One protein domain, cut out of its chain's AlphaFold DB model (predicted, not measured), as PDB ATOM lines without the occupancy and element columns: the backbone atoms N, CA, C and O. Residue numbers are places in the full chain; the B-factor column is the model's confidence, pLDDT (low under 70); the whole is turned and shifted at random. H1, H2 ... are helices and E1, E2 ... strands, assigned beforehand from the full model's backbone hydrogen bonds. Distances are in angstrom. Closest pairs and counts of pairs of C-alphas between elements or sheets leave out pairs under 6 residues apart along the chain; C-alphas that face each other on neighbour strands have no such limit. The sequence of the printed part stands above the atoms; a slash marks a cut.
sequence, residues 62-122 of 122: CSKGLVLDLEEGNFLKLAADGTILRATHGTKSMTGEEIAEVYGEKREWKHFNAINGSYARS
ATOM      1  N   CYS A  62     129.492 135.633 108.928       82.00
ATOM      2  CA  CYS A  62     129.454 136.766 108.005       82.00
ATOM      3  C   CYS A  62     130.053 136.409 106.641       82.00
ATOM      4  O   CYS A  62     131.192 135.966 106.532       82.00
ATOM      5  N   SER A  63     129.313 136.700 105.568       82.44
ATOM      6  CA  SER A  63     129.757 136.482 104.187       82.44
ATOM      7  C   SER A  63     129.726 137.767 103.358       82.44
ATOM      8  O   SER A  63     129.011 138.724 103.663       82.44
ATOM      9  N   LYS A  64     130.508 137.803 102.271       85.62
ATOM     10  CA  LYS A  64     130.541 138.956 101.361       85.62
ATOM     11  C   LYS A  64     129.158 139.210 100.745       85.62
ATOM     12  O   LYS A  64     128.477 138.295 100.271       85.62
ATOM     13  N   GLY A  65     128.777 140.486 100.690       86.81
ATOM     14  CA  GLY A  65     127.517 140.926 100.088       86.81
ATOM     15  C   GLY A  65     126.302 140.729 100.995       86.81
ATOM     16  O   GLY A  65     125.212 140.473 100.483       86.81
ATOM     17  N   LEU A  66     126.504 140.773 102.313       92.56
ATOM     18  CA  LEU A  66     125.450 141.058 103.282       92.56
ATOM     19  C   LEU A  66     125.316 142.573 103.459       92.56
ATOM     20  O   LEU A  66     126.300 143.306 103.357       92.56
ATOM     21  N   VAL A  67     124.099 143.024 103.737       93.62
ATOM     22  CA  VAL A  67     123.806 144.394 104.160       93.62
ATOM     23  C   VAL A  67     123.605 144.382 105.669       93.62
ATOM     24  O   VAL A  67     122.851 143.553 106.169       93.62
ATOM     25  N   LEU A  68     124.273 145.284 106.384       94.00
ATOM     26  CA  LEU A  68     124.000 145.532 107.796       94.00
ATOM     27  C   LEU A  68     123.012 146.695 107.904       94.00
ATOM     28  O   LEU A  68     123.353 147.837 107.595       94.00
ATOM     29  N   ASP A  69     121.793 146.388 108.326       94.19
ATOM     30  CA  ASP A  69     120.782 147.369 108.686       94.19
ATOM     31  C   ASP A  69     121.008 147.809 110.134       94.19
ATOM     32  O   ASP A  69     120.695 147.082 111.076       94.19
ATOM     33  N   LEU A  70     121.602 148.989 110.302       92.81
ATOM     34  CA  LEU A  70     121.924 149.539 111.618       92.81
ATOM     35  C   LEU A  70     120.692 150.030 112.385       92.81
ATOM     36  O   LEU A  70     120.768 150.128 113.606       92.81
ATOM     37  N   GLU A  71     119.594 150.358 111.698       92.62
ATOM     38  CA  GLU A  71     118.380 150.853 112.358       92.62
ATOM     39  C   GLU A  71     117.673 149.712 113.093       92.62
ATOM     40  O   GLU A  71     117.295 149.864 114.251       92.62
ATOM     41  N   GLU A  72     117.579 148.551 112.439       94.62
ATOM     42  CA  GLU A  72     116.899 147.368 112.982       94.62
ATOM     43  C   GLU A  72     117.864 146.343 113.613       94.62
ATOM     44  O   GLU A  72     117.436 145.369 114.233       94.62
ATOM     45  N   GLY A  73     119.180 146.530 113.458       95.19
ATOM     46  CA  GLY A  73     120.204 145.617 113.982       95.19
ATOM     47  C   GLY A  73     120.273 144.272 113.249       95.19
ATOM     48  O   GLY A  73     120.604 143.250 113.858       95.19
ATOM     49  N   ASN A  74     119.951 144.259 111.951       96.31
ATOM     50  CA  ASN A  74     119.795 143.030 111.172       96.31
ATOM     51  C   ASN A  74     120.853 142.881 110.073       96.31
ATOM     52  O   ASN A  74     121.208 143.846 109.396       96.31
ATOM     53  N   PHE A  75     121.293 141.648 109.817       95.94
ATOM     54  CA  PHE A  75     122.032 141.318 108.597       95.94
ATOM     55  C   PHE A  75     121.069 140.798 107.535       95.94
ATOM     56  O   PHE A  75     120.299 139.874 107.790       95.94
ATOM     57  N   LEU A  76     121.137 141.356 106.329       95.44
ATOM     58  CA  LEU A  76     120.237 141.049 105.222       95.44
ATOM     59  C   LEU A  76     121.005 140.467 104.038       95.44
ATOM     60  O   LEU A  76     122.016 141.017 103.587       95.44
ATOM     61  N   LYS A  77     120.480 139.379 103.469       94.94
ATOM     62  CA  LYS A  77     120.864 138.894 102.143       94.94
ATOM     63  C   LYS A  77     119.808 139.331 101.142       94.94
ATOM     64  O   LYS A  77     118.673 138.870 101.222       94.94
ATOM     65  N   LEU A  78     120.187 140.183 100.198       94.38
ATOM     66  CA  LEU A  78     119.265 140.738  99.209       94.38
ATOM     67  C   LEU A  78     119.375 140.024  97.857       94.38
ATOM     68  O   LEU A  78     120.447 139.552  97.465       94.38
ATOM     69  N   ALA A  79     118.257 139.967  97.144       92.44
ATOM     70  CA  ALA A  79     118.194 139.681  95.720       92.44
ATOM     71  C   ALA A  79     118.584 140.922  94.898       92.44
ATOM     72  O   ALA A  79     118.701 142.030  95.422       92.44
ATOM     73  N   ALA A  80     118.761 140.742  93.587       88.06
ATOM     74  CA  ALA A  80     119.144 141.826  92.677       88.06
ATOM     75  C   ALA A  80     118.073 142.924  92.524       88.06
ATOM     76  O   ALA A  80     118.382 144.010  92.041       88.06
ATOM     77  N   ASP A  81     116.831 142.649  92.919       88.06
ATOM     78  CA  ASP A  81     115.715 143.599  92.926       88.06
ATOM     79  C   ASP A  81     115.465 144.239  94.303       88.06
ATOM     80  O   ASP A  81     114.593 145.095  94.423       88.06
ATOM     81  N   GLY A  82     116.245 143.866  95.325       89.00
ATOM     82  CA  GLY A  82     116.126 144.401  96.683       89.00
ATOM     83  C   GLY A  82     115.261 143.574  97.628       89.00
ATOM     84  O   GLY A  82     115.152 143.930  98.804       89.00
ATOM     85  N   THR A  83     114.698 142.460  97.158       94.00
ATOM     86  CA  THR A  83     113.955 141.518  98.005       94.00
ATOM     87  C   THR A  83     114.885 140.866  99.028       94.00
ATOM     88  O   THR A  83     115.963 140.377  98.685       94.00
ATOM     89  N   ILE A  84     114.469 140.804 100.289       96.31
ATOM     90  CA  ILE A  84     115.189 140.132 101.372       96.31
ATOM     91  C   ILE A  84     114.999 138.620 101.225       96.31
ATOM     92  O   ILE A  84     113.914 138.075 101.425       96.31
ATOM     93  N   LEU A  85     116.089 137.931 100.885       94.62
ATOM     94  CA  LEU A  85     116.148 136.475 100.754       94.62
ATOM     95  C   LEU A  85     116.337 135.789 102.109       94.62
ATOM     96  O   LEU A  85     115.795 134.709 102.335       94.62
ATOM     97  N   ARG A  86     117.148 136.388 102.986       95.31
ATOM     98  CA  ARG A  86     117.416 135.930 104.356       95.31
ATOM     99  C   ARG A  86     117.695 137.129 105.250       95.31
ATOM    100  O   ARG A  86     118.295 138.096 104.781       95.31
ATOM    101  N   ALA A  87     117.327 137.017 106.519       96.62
ATOM    102  CA  ALA A  87     117.683 137.990 107.537       96.62
ATOM    103  C   ALA A  87     118.057 137.305 108.852       96.62
ATOM    104  O   ALA A  87     117.576 136.207 109.156       96.62
ATOM    105  N   THR A  88     118.900 137.966 109.631       96.75
ATOM    106  CA  THR A  88     119.192 137.613 111.019       96.75
ATOM    107  C   THR A  88     119.149 138.872 111.876       96.75
ATOM    108  O   THR A  88     119.569 139.932 111.412       96.75
ATOM    109  N   HIS A  89     118.708 138.747 113.125       96.38
ATOM    110  CA  HIS A  89     118.881 139.778 114.146       96.38
ATOM    111  C   HIS A  89     120.076 139.399 115.021       96.38
ATOM    112  O   HIS A  89     120.055 138.366 115.700       96.38
ATOM    113  N   GLY A  90     121.165 140.167 114.930       91.81
ATOM    114  CA  GLY A  90     122.480 139.659 115.324       91.81
ATOM    115  C   GLY A  90     122.779 138.339 114.596       91.81
ATOM    116  O   GLY A  90     122.692 138.266 113.370       91.81
ATOM    117  N   THR A  91     123.069 137.275 115.348       90.31
ATOM    118  CA  THR A  91     123.324 135.920 114.817       90.31
ATOM    119  C   THR A  91     122.075 135.034 114.733       90.31
ATOM    120  O   THR A  91     122.123 133.939 114.167       90.31
ATOM    121  N   LYS A  92     120.928 135.481 115.259       93.44
ATOM    122  CA  LYS A  92     119.689 134.692 115.269       93.44
ATOM    123  C   LYS A  92     118.978 134.807 113.925       93.44
ATOM    124  O   LYS A  92     118.611 135.901 113.509       93.44
ATOM    125  N   SER A  93     118.741 133.675 113.264       95.50
ATOM    126  CA  SER A  93     117.960 133.635 112.019       95.50
ATOM    127  C   SER A  93     116.523 134.093 112.243       95.50
ATOM    128  O   SER A  93     115.905 133.694 113.230       95.50
ATOM    129  N   MET A  94     116.009 134.894 111.310       97.69
ATOM    130  CA  MET A  94     114.626 135.367 111.320       97.69
ATOM    131  C   MET A  94     113.734 134.487 110.438       97.69
ATOM    132  O   MET A  94     114.161 134.025 109.372       97.69
ATOM    133  N   THR A  95     112.487 134.268 110.855       97.56
ATOM    134  CA  THR A  95     111.473 133.599 110.032       97.56
ATOM    135  C   THR A  95     110.911 134.540 108.968       97.56
ATOM    136  O   THR A  95     111.122 135.752 108.985       97.56
ATOM    137  N   GLY A  96     110.177 133.985 108.004       96.00
ATOM    138  CA  GLY A  96     109.544 134.796 106.969       96.00
ATOM    139  C   GLY A  96     108.493 135.767 107.520       96.00
ATOM    140  O   GLY A  96     108.301 136.837 106.945       96.00
ATOM    141  N   GLU A  97     107.827 135.392 108.609       96.62
ATOM    142  CA  GLU A  97     106.862 136.219 109.330       96.62
ATOM    143  C   GLU A  97     107.569 137.361 110.064       96.62
ATOM    144  O   GLU A  97     107.183 138.509 109.882       96.62
ATOM    145  N   GLU A  98     108.656 137.072 110.792       97.31
ATOM    146  CA  GLU A  98     109.469 138.098 111.467       97.31
ATOM    147  C   GLU A  98     110.041 139.110 110.455       97.31
ATOM    148  O   GLU A  98     110.034 140.317 110.688       97.31
ATOM    149  N   ILE A  99     110.488 138.640 109.284       97.06
ATOM    150  CA  ILE A  99     110.949 139.528 108.205       97.06
ATOM    151  C   ILE A  99     109.802 140.394 107.680       97.06
ATOM    152  O   ILE A  99     110.012 141.578 107.426       97.06
ATOM    153  N   ALA A 100     108.609 139.827 107.486       95.69
ATOM    154  CA  ALA A 100     107.457 140.578 106.990       95.69
ATOM    155  C   ALA A 100     106.942 141.606 108.011       95.69
ATOM    156  O   ALA A 100     106.470 142.670 107.619       95.69
ATOM    157  N   GLU A 101     107.076 141.326 109.306       96.25
ATOM    158  CA  GLU A 101     106.728 142.262 110.375       96.25
ATOM    159  C   GLU A 101     107.655 143.488 110.378       96.25
ATOM    160  O   GLU A 101     107.177 144.617 110.465       96.25
ATOM    161  N   VAL A 102     108.966 143.280 110.206       96.06
ATOM    162  CA  VAL A 102     109.967 144.365 110.221       96.06
ATOM    163  C   VAL A 102     110.034 145.114 108.885       96.06
ATOM    164  O   VAL A 102     110.095 146.342 108.850       96.06
ATOM    165  N   TYR A 103     110.009 144.391 107.761       95.56
ATOM    166  CA  TYR A 103     110.266 144.933 106.418       95.56
ATOM    167  C   TYR A 103     109.027 144.976 105.509       95.56
ATOM    168  O   TYR A 103     109.124 145.303 104.323       95.56
ATOM    169  N   GLY A 104     107.850 144.658 106.049       94.38
ATOM    170  CA  GLY A 104     106.586 144.592 105.321       94.38
ATOM    171  C   GLY A 104     106.408 143.309 104.503       94.38
ATOM    172  O   GLY A 104     107.356 142.584 104.207       94.38
ATOM    173  N   GLU A 105     105.176 143.060 104.056       92.75
ATOM    174  CA  GLU A 105     104.777 141.848 103.310       92.75
ATOM    175  C   GLU A 105     105.614 141.571 102.053       92.75
ATOM    176  O   GLU A 105     105.826 140.424 101.666       92.75
ATOM    177  N   LYS A 106     106.118 142.630 101.408       90.56
ATOM    178  CA  LYS A 106     106.980 142.508 100.225       90.56
ATOM    179  C   LYS A 106     108.421 142.120 100.557       90.56
ATOM    180  O   LYS A 106     109.156 141.743  99.652       90.56
ATOM    181  N   ARG A 107     108.815 142.196 101.834       93.44
ATOM    182  CA  ARG A 107     110.171 141.930 102.330       93.44
ATOM    183  C   ARG A 107     111.220 142.727 101.559       93.44
ATOM    184  O   ARG A 107     112.242 142.188 101.150       93.44
ATOM    185  N   GLU A 108     110.948 144.002 101.317       92.19
ATOM    186  CA  GLU A 108     111.839 144.892 100.575       92.19
ATOM    187  C   GLU A 108     112.590 145.788 101.555       92.19
ATOM    188  O   GLU A 108     111.996 146.417 102.432       92.19
ATOM    189  N   TRP A 109     113.908 145.887 101.396       92.50
ATOM    190  CA  TRP A 109     114.680 146.802 102.226       92.50
ATOM    191  C   TRP A 109     114.553 148.242 101.713       92.50
ATOM    192  O   TRP A 109     114.956 148.561 100.591       92.50
ATOM    193  N   LYS A 110     114.027 149.137 102.558       87.62
ATOM    194  CA  LYS A 110     113.656 150.526 102.210       87.62
ATOM    195  C   LYS A 110     114.784 151.367 101.590       87.62
ATOM    196  O   LYS A 110     114.511 152.303 100.842       87.62
ATOM    197  N   HIS A 111     116.045 151.025 101.855       87.88
ATOM    198  CA  HIS A 111     117.215 151.763 101.365       87.88
ATOM    199  C   HIS A 111     117.886 151.144 100.133       87.88
ATOM    200  O   HIS A 111     118.917 151.650  99.686       87.88
ATOM    201  N   PHE A 112     117.320 150.091  99.535       85.69
ATOM    202  CA  PHE A 112     117.944 149.390  98.408       85.69
ATOM    203  C   PHE A 112     118.313 150.324  97.241       85.69
ATOM    204  O   PHE A 112     119.413 150.254  96.685       85.69
ATOM    205  N   ASN A 113     117.442 151.287  96.935       81.69
ATOM    206  CA  ASN A 113     117.670 152.259  95.865       81.69
ATOM    207  C   ASN A 113     118.863 153.200  96.124       81.69
ATOM    208  O   ASN A 113     119.451 153.700  95.168       81.69
ATOM    209  N   ALA A 114     119.261 153.415  97.383       78.81
ATOM    210  CA  ALA A 114     120.442 154.212  97.719       78.81
ATOM    211  C   ALA A 114     121.758 153.460  97.434       78.81
ATOM    212  O   ALA A 114     122.763 154.081  97.085       78.81
ATOM    213  N   ILE A 115     121.753 152.124  97.523       72.31
ATOM    214  CA  ILE A 115     122.926 151.281  97.233       72.31
ATOM    215  C   ILE A 115     123.107 151.067  95.723       72.31
ATOM    216  O   ILE A 115     124.236 151.090  95.223       72.31
ATOM    217  N   ASN A 116     122.012 150.929  94.969       57.81
ATOM    218  CA  ASN A 116     122.066 150.705  93.518       57.81
ATOM    219  C   ASN A 116     122.745 151.837  92.730       57.81
ATOM    220  O   ASN A 116     123.226 151.608  91.621       57.81
ATOM    221  N   GLY A 117     122.819 153.045  93.293       51.38
ATOM    222  CA  GLY A 117     123.510 154.175  92.675       51.38
ATOM    223  C   GLY A 117     125.035 154.169  92.837       51.38
ATOM    224  O   GLY A 117     125.710 154.837  92.059       51.38
ATOM    225  N   SER A 118     125.585 153.441  93.817       49.34
ATOM    226  CA  SER A 118     126.983 153.606  94.259       49.34
ATOM    227  C   SER A 118     127.871 152.367  94.105       49.34
ATOM    228  O   SER A 118     129.062 152.534  93.855       49.34
ATOM    229  N   TYR A 119     127.328 151.143  94.169       49.25
ATOM    230  CA  TYR A 119     128.149 149.913  94.193       49.25
ATOM    231  C   TYR A 119     127.830 148.879  93.101       49.25
ATOM    232  O   TYR A 119     128.505 147.859  93.012       49.25
ATOM    233  N   ALA A 120     126.857 149.132  92.217       38.41
ATOM    234  CA  ALA A 120     126.469 148.195  91.148       38.41
ATOM    235  C   ALA A 120     127.414 148.189  89.921       38.41
ATOM    236  O   ALA A 120     127.066 147.657  88.867       38.41
ATOM    237  N   ARG A 121     128.596 148.806  90.025       34.88
ATOM    238  CA  ARG A 121     129.617 148.840  88.969       34.88
ATOM    239  C   ARG A 121     130.988 148.489  89.544       34.88
ATOM    240  O   ARG A 121     131.855 149.351  89.638       34.88
ATOM    241  N   SER A 122     131.159 147.236  89.952       33.94
ATOM    242  CA  SER A 122     132.478 146.593  90.002       33.94
ATOM    243  C   SER A 122     132.546 145.543  88.910       33.94
ATOM    244  O   SER A 122     131.631 144.686  88.924       33.94
TER     245      SER A 122
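This is residues 62 to 122 of the 122 residues of an uncharacterized protein of Xenopus laevis (UniProt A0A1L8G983). A small sheet of three antiparallel strands makes the core, with helix H1 crossing over one face on its E3 side. The short helix H2 lies off the sheet, near the opposite end of the longest axis from H1, and a tail of residues 117 to 122 follows it. The printed part has 61 residues, with three named strands and then two named helices in the order E1, E2, E3, H1, H2. The sheet's order is E1, E2, E3, and the class is mixed, helices and strands, with 27 residues in named elements, under half. The whole is compact, with a radius of gyration of the C-alphas of 11.2 A and spans of 32 by 25 by 18 A.

E1, residues 67 to 69, and E2, residues 74 to 78, form an antiparallel hairpin, with N 69 and O 74 2.8 A apart. E2 and E3, residues 84 to 89, form another hairpin, with N 75 and O 88 2.9 A apart. The three strands are a meander, each the antiparallel neighbour of the one before. Residues 88 to 89 of E3 also pair with residues 92 to 93, antiparallel. H1, residues 96 to 103, is on the sheet at a height of 9.3 A and runs across the strands, at 84 degrees to E3 on the local plane. It lies over E3, and only just not over E2, on which 2 of its C-alphas fall. The closest C-alphas of E3 and H1, those of Ala 87 and Ile 99, are 6.9 A apart. H2, residues 112 to 116, is not on the sheet and is apart from H1. In both helices every O i to N i+4 pair is within hydrogen-bond range.

E1 begins at C-alpha 67 (123.806, 144.394, 104.160). E2 is 12.2 A long, E3 13.3 A and H1 10.2 A. H2 ends at C-alpha 116 (122.066, 150.705, 93.518).

The C-alphas farthest apart, of Glu 97 and Ser 122, are 33.7 A apart. The printed part has no cut, and no link is long. In this model pLDDT is under 70 at residues 116 to 122.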